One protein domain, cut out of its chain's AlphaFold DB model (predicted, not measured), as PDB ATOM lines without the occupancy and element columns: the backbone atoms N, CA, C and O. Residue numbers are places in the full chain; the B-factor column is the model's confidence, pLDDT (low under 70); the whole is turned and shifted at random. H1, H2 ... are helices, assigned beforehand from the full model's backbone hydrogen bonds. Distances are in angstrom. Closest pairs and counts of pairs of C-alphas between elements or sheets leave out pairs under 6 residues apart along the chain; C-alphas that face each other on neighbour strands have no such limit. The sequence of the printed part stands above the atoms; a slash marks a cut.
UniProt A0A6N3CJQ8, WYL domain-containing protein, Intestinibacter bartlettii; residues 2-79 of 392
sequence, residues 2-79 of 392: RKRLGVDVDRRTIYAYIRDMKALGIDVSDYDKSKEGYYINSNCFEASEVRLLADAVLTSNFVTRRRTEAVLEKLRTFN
ATOM      1  N   ARG A   2     126.995 101.003 109.751       72.50
ATOM      2  CA  ARG A   2     125.531 101.133 109.585       72.50
ATOM      3  C   ARG A   2     124.770 101.830 110.731       72.50
ATOM      4  O   ARG A   2     123.995 102.735 110.470       72.50
ATOM      5  N   LYS A   3     125.040 101.491 112.003       70.62
ATOM      6  CA  LYS A   3     124.381 102.122 113.175       70.62
ATOM      7  C   LYS A   3     124.753 103.593 113.432       70.62
ATOM      8  O   LYS A   3     123.948 104.302 114.017       70.62
ATOM      9  N   ARG A   4     125.972 104.033 113.088       69.12
ATOM     10  CA  ARG A   4     126.475 105.389 113.415       69.12
ATOM     11  C   ARG A   4     126.519 106.333 112.215       69.12
ATOM     12  O   ARG A   4     126.309 107.521 112.390       69.12
ATOM     13  N   LEU A   5     126.822 105.813 111.027       72.62
ATOM     14  CA  LEU A   5     127.010 106.592 109.799       72.62
ATOM     15  C   LEU A   5     125.927 106.306 108.748       72.62
ATOM     16  O   LEU A   5     125.923 106.945 107.707       72.62
ATOM     17  N   GLY A   6     125.044 105.323 108.967       77.94
ATOM     18  CA  GLY A   6     124.005 104.944 107.998       77.94
ATOM     19  C   GLY A   6     124.518 104.234 106.738       77.94
ATOM     20  O   GLY A   6     123.718 103.853 105.893       77.94
ATOM     21  N   VAL A   7     125.831 104.018 106.619       78.56
ATOM     22  CA  VAL A   7     126.458 103.397 105.443       78.56
ATOM     23  C   VAL A   7     126.638 101.893 105.653       78.56
ATOM     24  O   VAL A   7     127.155 101.467 106.696       78.56
ATOM     25  N   ASP A   8     126.234 101.102 104.656       78.88
ATOM     26  CA  ASP A   8     126.554  99.676 104.557       78.88
ATOM     27  C   ASP A   8     127.822  99.506 103.714       78.88
ATOM     28  O   ASP A   8     127.921 100.047 102.614       78.88
ATOM     29  N   VAL A   9     128.826  98.819 104.258       80.25
ATOM     30  CA  VAL A   9     130.161  98.730 103.651       80.25
ATOM     31  C   VAL A   9     130.586  97.272 103.607       80.25
ATOM     32  O   VAL A   9     130.552  96.587 104.628       80.25
ATOM     33  N   ASP A  10     130.997  96.808 102.425       85.38
ATOM     34  CA  ASP A  10     131.511  95.452 102.249       85.38
ATOM     35  C   ASP A  10     132.871  95.266 102.941       85.38
ATOM     36  O   ASP A  10     133.700  96.179 103.020       85.38
ATOM     37  N   ARG A  11     133.141  94.036 103.392       83.12
ATOM     38  CA  ARG A  11     134.401  93.678 104.058       83.12
ATOM     39  C   ARG A  11     135.637  93.968 103.201       83.12
ATOM     40  O   ARG A  11     136.668  94.349 103.750       83.12
ATOM     41  N   ARG A  12     135.558  93.815 101.869       87.12
ATOM     42  CA  ARG A  12     136.698  94.080 100.972       87.12
ATOM     43  C   ARG A  12     137.048  95.559 100.954       87.12
ATOM     44  O   ARG A  12     138.227  95.897 100.935       87.12
ATOM     45  N   THR A  13     136.036  96.418 101.018       86.75
ATOM     46  CA  THR A  13     136.209  97.868 101.109       86.75
ATOM     47  C   THR A  13     136.882  98.250 102.425       86.75
ATOM     48  O   THR A  13     137.798  99.064 102.420       86.75
ATOM     49  N   ILE A  14     136.521  97.597 103.538       85.69
ATOM     50  CA  ILE A  14     137.211  97.793 104.825       85.69
ATOM     51  C   ILE A  14     138.689  97.401 104.705       85.69
ATOM     52  O   ILE A  14     139.554  98.192 105.066       85.69
ATOM     53  N   TYR A  15     139.007  96.231 104.144       87.94
ATOM     54  CA  TYR A  15     140.404  95.816 103.957       87.94
ATOM     55  C   TYR A  15     141.194  96.732 103.014       87.94
ATOM     56  O   TYR A  15     142.397  96.904 103.200       87.94
ATOM     57  N   ALA A  16     140.550  97.313 101.997       89.38
ATOM     58  CA  ALA A  16     141.171  98.329 101.152       89.38
ATOM     59  C   ALA A  16     141.515  99.582 101.969       89.38
ATOM     60  O   ALA A  16     142.681  99.953 102.012       89.38
ATOM     61  N   TYR A  17     140.561 100.124 102.731       89.19
ATOM     62  CA  TYR A  17     140.805 101.294 103.578       89.19
ATOM     63  C   TYR A  17     141.893 101.069 104.631       89.19
ATOM     64  O   TYR A  17     142.727 101.945 104.827       89.19
ATOM     65  N   ILE A  18     141.940  99.897 105.278       89.44
ATOM     66  CA  ILE A  18     143.017  99.588 106.234       89.44
ATOM     67  C   ILE A  18     144.383  99.541 105.533       89.44
ATOM     68  O   ILE A  18     145.366 100.036 106.082       89.44
ATOM     69  N   ARG A  19     144.464  98.986 104.316       89.06
ATOM     70  CA  ARG A  19     145.714  98.990 103.538       89.06
ATOM     71  C   ARG A  19     146.134 100.401 103.140       89.06
ATOM     72  O   ARG A  19     147.306 100.725 103.300       89.06
ATOM     73  N   ASP A  20     145.197 101.226 102.685       92.19
ATOM     74  CA  ASP A  20     145.472 102.616 102.307       92.19
ATOM     75  C   ASP A  20     145.946 103.428 103.523       92.19
ATOM     76  O   ASP A  20     146.929 104.158 103.435       92.19
ATOM     77  N   MET A  21     145.321 103.237 104.692       87.69
ATOM     78  CA  MET A  21     145.758 103.851 105.953       87.69
ATOM     79  C   MET A  21     147.191 103.450 106.328       87.69
ATOM     80  O   MET A  21     147.996 104.325 106.647       87.69
ATOM     81  N   LYS A  22     147.539 102.158 106.229       86.81
ATOM     82  CA  LYS A  22     148.917 101.686 106.461       86.81
ATOM     83  C   LYS A  22     149.902 102.287 105.452       86.81
ATOM     84  O   LYS A  22     150.998 102.683 105.837       86.81
ATOM     85  N   ALA A  23     149.517 102.401 104.180       87.88
ATOM     86  CA  ALA A  23     150.349 103.006 103.134       87.88
ATOM     87  C   ALA A  23     150.581 104.514 103.347       87.88
ATOM     88  O   ALA A  23     151.634 105.028 102.981       87.88
ATOM     89  N   LEU A  24     149.629 105.208 103.979       85.81
ATOM     90  CA  LEU A  24     149.761 106.601 104.416       85.81
ATOM     91  C   LEU A  24     150.585 106.761 105.710       85.81
ATOM     92  O   LEU A  24     150.758 107.883 106.179       85.81
ATOM     93  N   GLY A  25     151.093 105.664 106.286       77.56
ATOM     94  CA  GLY A  25     151.927 105.675 107.489       77.56
ATOM     95  C   GLY A  25     151.151 105.679 108.809       77.56
ATOM     96  O   GLY A  25     151.743 105.942 109.852       77.56
ATOM     97  N   ILE A  26     149.843 105.396 108.792       79.75
ATOM     98  CA  ILE A  26     149.044 105.250 110.015       79.75
ATOM     99  C   ILE A  26     149.285 103.847 110.580       79.75
ATOM    100  O   ILE A  26     149.045 102.852 109.888       79.75
ATOM    101  N   ASP A  27     149.725 103.750 111.837       81.94
ATOM    102  CA  ASP A  27     149.916 102.460 112.499       81.94
ATOM    103  C   ASP A  27     148.554 101.874 112.888       81.94
ATOM    104  O   ASP A  27     147.887 102.311 113.831       81.94
ATOM    105  N   VAL A  28     148.117 100.888 112.111       86.38
ATOM    106  CA  VAL A  28     146.874 100.151 112.317       86.38
ATOM    107  C   VAL A  28     147.223  98.699 112.609       86.38
ATOM    108  O   VAL A  28     148.008  98.082 111.883       86.38
ATOM    109  N   SER A  29     146.606  98.127 113.639       84.00
ATOM    110  CA  SER A  29     146.792  96.726 113.996       84.00
ATOM    111  C   SER A  29     146.393  95.785 112.859       84.00
ATOM    112  O   SER A  29     145.687  96.150 111.912       84.00
ATOM    113  N   ASP A  30     146.864  94.544 112.928       84.50
ATOM    114  CA  ASP A  30     146.245  93.469 112.161       84.50
ATOM    115  C   ASP A  30     144.931  93.035 112.816       84.50
ATOM    116  O   ASP A  30     144.618  93.410 113.946       84.50
ATOM    117  N   TYR A  31     144.129  92.267 112.081       82.19
ATOM    118  CA  TYR A  31     142.818  91.843 112.558       82.19
ATOM    119  C   TYR A  31     142.947  91.010 113.838       82.19
ATOM    120  O   TYR A  31     143.459  89.889 113.807       82.19
ATOM    121  N   ASP A  32     142.427  91.537 114.943       76.12
ATOM    122  CA  ASP A  32     142.449  90.881 116.240       76.12
ATOM    123  C   ASP A  32     141.064  90.304 116.556       76.12
ATOM    124  O   ASP A  32     140.088  91.032 116.756       76.12
ATOM    125  N   LYS A  33     140.970  88.971 116.612       70.56
ATOM    126  CA  LYS A  33     139.731  88.266 116.978       70.56
ATOM    127  C   LYS A  33     139.335  88.491 118.437       70.56
ATOM    128  O   LYS A  33     138.148  88.430 118.734       70.56
ATOM    129  N   SER A  34     140.294  88.731 119.332       73.12
ATOM    130  CA  SER A  34     140.039  88.922 120.766       73.12
ATOM    131  C   SER A  34     139.478  90.310 121.082       73.12
ATOM    132  O   SER A  34     138.655  90.450 121.982       73.12
ATOM    133  N   LYS A  35     139.869  91.322 120.295       65.31
ATOM    134  CA  LYS A  35     139.347  92.699 120.353       65.31
ATOM    135  C   LYS A  35     138.277  92.993 119.293       65.31
ATOM    136  O   LYS A  35     137.906  94.147 119.101       65.31
ATOM    137  N   GLU A  36     137.804  91.956 118.602       75.31
ATOM    138  CA  GLU A  36     136.759  92.006 117.571       75.31
ATOM    139  C   GLU A  36     137.006  93.004 116.417       75.31
ATOM    140  O   GLU A  36     136.066  93.618 115.904       75.31
ATOM    141  N   GLY A  37     138.245  93.160 115.938       82.00
ATOM    142  CA  GLY A  37     138.489  93.970 114.740       82.00
ATOM    143  C   GLY A  37     139.878  94.580 114.601       82.00
ATOM    144  O   GLY A  37     140.868  94.072 115.114       82.00
ATOM    145  N   TYR A  38     139.921  95.678 113.844       82.19
ATOM    146  CA  TYR A  38     141.098  96.523 113.648       82.19
ATOM    147  C   TYR A  38     141.047  97.713 114.603       82.19
ATOM    148  O   TYR A  38     139.970  98.261 114.857       82.19
ATOM    149  N   TYR A  39     142.205  98.157 115.068       76.69
ATOM    150  CA  TYR A  39     142.345  99.360 115.878       76.69
ATOM    151  C   TYR A  39     143.586 100.138 115.444       76.69
ATOM    152  O   TYR A  39     144.536  99.574 114.910       76.69
ATOM    153  N   ILE A  40     143.560 101.452 115.632       77.94
ATOM    154  CA  ILE A  40     144.718 102.306 115.373       77.94
ATOM    155  C   ILE A  40     145.639 102.176 116.593       77.94
ATOM    156  O   ILE A  40     145.191 102.390 117.720       77.94
ATOM    157  N   ASN A  41     146.882 101.754 116.371       70.19
ATOM    158  CA  ASN A  41     147.905 101.561 117.401       70.19
ATOM    159  C   ASN A  41     148.534 102.894 117.821       70.19
ATOM    160  O   ASN A  41     148.786 103.104 119.005       70.19
ATOM    161  N   SER A  42     148.765 103.801 116.868       63.84
ATOM    162  CA  SER A  42     149.379 105.100 117.132       63.84
ATOM    163  C   SER A  42     148.315 106.192 117.227       63.84
ATOM    164  O   SER A  42     147.784 106.643 116.208       63.84
ATOM    165  N   ASN A  43     148.041 106.686 118.431       62.84
ATOM    166  CA  ASN A  43     147.649 108.089 118.522       62.84
ATOM    167  C   ASN A  43     148.915 108.924 118.287       62.84
ATOM    168  O   ASN A  43     149.990 108.534 118.734       62.84
ATOM    169  N   CYS A  44     148.808 110.068 117.606       67.75
ATOM    170  CA  CYS A  44     149.955 110.973 117.445       67.75
ATOM    171  C   CYS A  44     150.511 111.459 118.795       67.75
ATOM    172  O   CYS A  44     151.665 111.858 118.858       67.75
ATOM    173  N   PHE A  45     149.672 111.430 119.836       75.88
ATOM    174  CA  PHE A  45     150.015 111.689 121.227       75.88
ATOM    175  C   PHE A  45     149.234 110.745 122.143       75.88
ATOM    176  O   PHE A  45     148.051 110.470 121.909       75.88
ATOM    177  N   GLU A  46     149.857 110.288 123.219       78.75
ATOM    178  CA  GLU A  46     149.157 109.639 124.324       78.75
ATOM    179  C   GLU A  46     148.290 110.649 125.095       78.75
ATOM    180  O   GLU A  46     148.542 111.854 125.096       78.75
ATOM    181  N   ALA A  47     147.265 110.172 125.809       77.25
ATOM    182  CA  ALA A  47     146.382 111.052 126.583       77.25
ATOM    183  C   ALA A  47     147.146 111.880 127.642       77.25
ATOM    184  O   ALA A  47     146.802 113.035 127.902       77.25
ATOM    185  N   SER A  48     148.203 111.301 128.223       81.94
ATOM    186  CA  SER A  48     149.153 111.956 129.132       81.94
ATOM    187  C   SER A  48     149.948 113.074 128.447       81.94
ATOM    188  O   SER A  48     150.125 114.141 129.029       81.94
ATOM    189  N   GLU A  49     150.380 112.874 127.202       85.00
ATOM    190  CA  GLU A  49     151.106 113.875 126.414       85.00
ATOM    191  C   GLU A  49     150.189 115.029 125.995       85.00
ATOM    192  O   GLU A  49     150.550 116.196 126.153       85.00
ATOM    193  N   VAL A  50     148.964 114.732 125.544       84.12
ATOM    194  CA  VAL A  50     147.959 115.772 125.249       84.12
ATOM    195  C   VAL A  50     147.651 116.586 126.506       84.12
ATOM    196  O   VAL A  50     147.496 117.807 126.433       84.12
ATOM    197  N   ARG A  51     147.596 115.928 127.670       83.94
ATOM    198  CA  ARG A  51     147.410 116.600 128.956       83.94
ATOM    199  C   ARG A  51     148.575 117.534 129.278       83.94
ATOM    200  O   ARG A  51     148.336 118.706 129.560       83.94
ATOM    201  N   LEU A  52     149.808 117.049 129.174       86.25
ATOM    202  CA  LEU A  52     151.007 117.857 129.391       86.25
ATOM    203  C   LEU A  52     151.025 119.101 128.486       86.25
ATOM    204  O   LEU A  52     151.302 120.206 128.952       86.25
ATOM    205  N   LEU A  53     150.682 118.942 127.204       89.00
ATOM    206  CA  LEU A  53     150.603 120.054 126.253       89.00
ATOM    207  C   LEU A  53     149.493 121.047 126.612       89.00
ATOM    208  O   LEU A  53     149.693 122.257 126.499       89.00
ATOM    209  N   ALA A  54     148.334 120.561 127.060       86.88
ATOM    210  CA  ALA A  54     147.253 121.426 127.517       86.88
ATOM    211  C   ALA A  54     147.666 122.246 128.748       86.88
ATOM    212  O   ALA A  54     147.419 123.452 128.770       86.88
ATOM    213  N   ASP A  55     148.356 121.632 129.712       84.94
ATOM    214  CA  ASP A  55     148.877 122.323 130.894       84.94
ATOM    215  C   ASP A  55     149.945 123.367 130.506       84.94
ATOM    216  O   ASP A  55     149.924 124.493 131.008       84.94
ATOM    217  N   ALA A  56     150.823 123.067 129.542       87.25
ATOM    218  CA  ALA A  56     151.810 124.022 129.019       87.25
ATOM    219  C   ALA A  56     151.158 125.226 128.302       87.25
ATOM    220  O   ALA A  56     151.571 126.377 128.472       87.25
ATOM    221  N   VAL A  57     150.105 124.984 127.515       89.12
ATOM    222  CA  VAL A  57     149.347 126.042 126.823       89.12
ATOM    223  C   VAL A  57     148.560 126.892 127.823       89.12
ATOM    224  O   VAL A  57     148.516 128.121 127.704       89.12
ATOM    225  N   LEU A  58     147.973 126.266 128.844       84.12
ATOM    226  CA  LEU A  58     147.268 126.974 129.910       84.12
ATOM    227  C   LEU A  58     148.202 127.861 130.716       84.12
ATOM    228  O   LEU A  58     147.858 129.018 130.940       84.12
ATOM    229  N   THR A  59     149.391 127.370 131.056       81.88
ATOM    230  CA  THR A  59     150.382 128.101 131.857       81.88
ATOM    231  C   THR A  59     151.149 129.179 131.084       81.88
ATOM    232  O   THR A  59     151.894 129.937 131.693       81.88
ATOM    233  N   SER A  60     150.959 129.293 129.766       86.19
ATOM    234  CA  SER A  60     151.636 130.283 128.915       86.19
ATOM    235  C   SER A  60     150.974 131.669 128.961       86.19
ATOM    236  O   SER A  60     149.834 131.818 128.519       86.19
ATOM    237  N   ASN A  61     151.684 132.706 129.409       85.69
ATOM    238  CA  ASN A  61     151.122 134.058 129.587       85.69
ATOM    239  C   ASN A  61     151.071 134.857 128.276       85.69
ATOM    240  O   ASN A  61     150.179 135.680 128.077       85.69
ATOM    241  N   PHE A  62     151.989 134.582 127.348       87.69
ATOM    242  CA  PHE A  62     152.166 135.351 126.112       87.69
ATOM    243  C   PHE A  62     151.017 135.209 125.088       87.69
ATOM    244  O   PHE A  62     150.993 135.930 124.096       87.69
ATOM    245  N   VAL A  63     150.060 134.297 125.304       90.50
ATOM    246  CA  VAL A  63     148.932 134.013 124.394       90.50
ATOM    247  C   VAL A  63     147.622 134.508 125.003       90.50
ATOM    248  O   VAL A  63     147.393 134.324 126.193       90.50
ATOM    249  N   THR A  64     146.717 135.080 124.202       90.00
ATOM    250  CA  THR A  64     145.409 135.534 124.713       90.00
ATOM    251  C   THR A  64     144.534 134.378 125.203       90.00
ATOM    252  O   THR A  64     144.711 133.221 124.805       90.00
ATOM    253  N   ARG A  65     143.533 134.673 126.045       86.62
ATOM    254  CA  ARG A  65     142.578 133.663 126.542       86.62
ATOM    255  C   ARG A  65     141.852 132.955 125.394       86.62
ATOM    256  O   ARG A  65     141.847 131.732 125.327       86.62
ATOM    257  N   ARG A  66     141.354 133.731 124.429       89.12
ATOM    258  CA  ARG A  66     140.657 133.231 123.237       89.12
ATOM    259  C   ARG A  66     141.539 132.303 122.400       89.12
ATOM    260  O   ARG A  66     141.094 131.260 121.924       89.12
ATOM    261  N   ARG A  67     142.806 132.677 122.204       90.88
ATOM    262  CA  ARG A  67     143.781 131.868 121.461       90.88
ATOM    263  C   ARG A  67     144.167 130.603 122.227       90.88
ATOM    264  O   ARG A  67     144.254 129.547 121.610       90.88
ATOM    265  N   THR A  68     144.332 130.703 123.546       90.12
ATOM    266  CA  THR A  68     144.568 129.565 124.450       90.12
ATOM    267  C   THR A  68     143.430 128.552 124.323       90.12
ATOM    268  O   THR A  68     143.680 127.391 124.015       90.12
ATOM    269  N   GLU A  69     142.176 128.993 124.456       87.19
ATOM    270  CA  GLU A  69     140.984 128.149 124.291       87.19
ATOM    271  C   GLU A  69     140.946 127.482 122.911       87.19
ATOM    272  O   GLU A  69     140.764 126.272 122.815       87.19
ATOM    273  N   ALA A  70     141.215 128.235 121.840       90.19
ATOM    274  CA  ALA A  70     141.257 127.683 120.488       90.19
ATOM    275  C   ALA A  70     142.350 126.611 120.304       90.19
ATOM    276  O   ALA A  70     142.152 125.659 119.549       90.19
ATOM    277  N   VAL A  71     143.506 126.750 120.963       90.44
ATOM    278  CA  VAL A  71     144.563 125.724 120.950       90.44
ATOM    279  C   VAL A  71     144.147 124.511 121.781       90.44
ATOM    280  O   VAL A  71     144.340 123.388 121.326       90.44
ATOM    281  N   LEU A  72     143.515 124.707 122.939       86.69
ATOM    282  CA  LEU A  72     143.002 123.609 123.760       86.69
ATOM    283  C   LEU A  72     141.938 122.789 123.023       86.69
ATOM    284  O   LEU A  72     141.986 121.563 123.072       86.69
ATOM    285  N   GLU A  73     141.022 123.432 122.295       85.06
ATOM    286  CA  GLU A  73     140.046 122.728 121.449       85.06
ATOM    287  C   GLU A  73     140.733 121.886 120.363       85.06
ATOM    288  O   GLU A  73     140.335 120.749 120.122       85.06
ATOM    289  N   LYS A  74     141.809 122.397 119.747       87.06
ATOM    290  CA  LYS A  74     142.615 121.623 118.785       87.06
ATOM    291  C   LYS A  74     143.357 120.468 119.456       87.06
ATOM    292  O   LYS A  74     143.441 119.392 118.878       87.06
ATOM    293  N   LEU A  75     143.872 120.651 120.672       85.62
ATOM    294  CA  LEU A  75     144.535 119.573 121.409       85.62
ATOM    295  C   LEU A  75     143.559 118.436 121.743       85.62
ATOM    296  O   LEU A  75     143.914 117.265 121.620       85.62
ATOM    297  N   ARG A  76     142.298 118.756 122.054       78.31
ATOM    298  CA  ARG A  76     141.252 117.742 122.277       78.31
ATOM    299  C   ARG A  76     140.998 116.854 121.064       78.31
ATOM    300  O   ARG A  76     140.661 115.687 121.244       78.31
ATOM    301  N   THR A  77     141.165 117.350 119.835       77.75
ATOM    302  CA  THR A  77     140.921 116.510 118.649       77.75
ATOM    303  C   THR A  77     141.946 115.387 118.494       77.75
ATOM    304  O   THR A  77     141.671 114.438 117.767       77.75
ATOM    305  N   PHE A  78     143.092 115.460 119.183       75.19
ATOM    306  CA  PHE A  78     144.073 114.372 119.238       75.19
ATOM    307  C   PHE A  78     143.725 113.284 120.263       75.19
ATOM    308  O   PHE A  78     144.259 112.181 120.168       75.19
ATOM    309  N   ASN A  79     142.806 113.543 121.201       68.94
ATOM    310  CA  ASN A  79     142.284 112.499 122.075       68.94
ATOM    311  C   ASN A  79     141.244 111.649 121.343       68.94
ATOM    312  O   ASN A  79     140.407 112.146 120.583       68.94
TER     313      ASN A  79
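This is residues 2 to 79 of the 392 residues of the protein "WYL domain-containing protein" of Intestinibacter bartlettii (UniProt A0A6N3CJQ8). A helical hairpin, H3 and H4 side by side and running opposite ways, makes one end of a rod-shaped outline. At the other end is the single helix H2, with part of the long stretch 24 to 46 looped beside it before that stretch runs across to H3; residues 2 to 13, which include the short H1, stick out there. The printed part has 78 residues, with four named helices in the order H1, H2, H3, H4 and no named strand; its class is all helix. It is only just extended, close to loose, with a radius of gyration of the C-alphas of 17.7 A and spans of 51 by 25 by 24 A.

H1 is residues 2 to 5, beginning at C-alpha 2 (125.531, 101.133, 109.585) and 5.7 A long from first to last C-alpha. H2, residues 11 to 23, is 18.5 A long. H3, residues 47 to 59, is 18.3 A long and begins at C-alpha 47 (146.382, 111.052, 126.583). H4, residues 65 to 76, is 16.5 A long and ends at C-alpha 76 (141.252, 117.742, 122.277).

H1 is apart from H2, H3 and H4. H2 is apart from H3 and H4. H3 and H4 form a helical hairpin and touch, their closest C-alphas, those of Ala 54 and Leu 72, being 6.1 A apart. Their lines stand at a shallow tilt of 5 degrees, opposite ways. In H2, H3 and H4 every O i to N i+4 pair is within hydrogen-bond range; H1 is too short for such a pair.

The two C-alphas farthest apart, those of Arg 12 and Asn 61, are 51.2 A apart. The printed part has no cut. The link from H2 to H3 is long, with 23 residues; those from H1 to H2 and from H3 to H4 are tight. The mean pLDDT of the printed part is 82.0, and residues 4, 35, 42 to 44 and 79 are under 70.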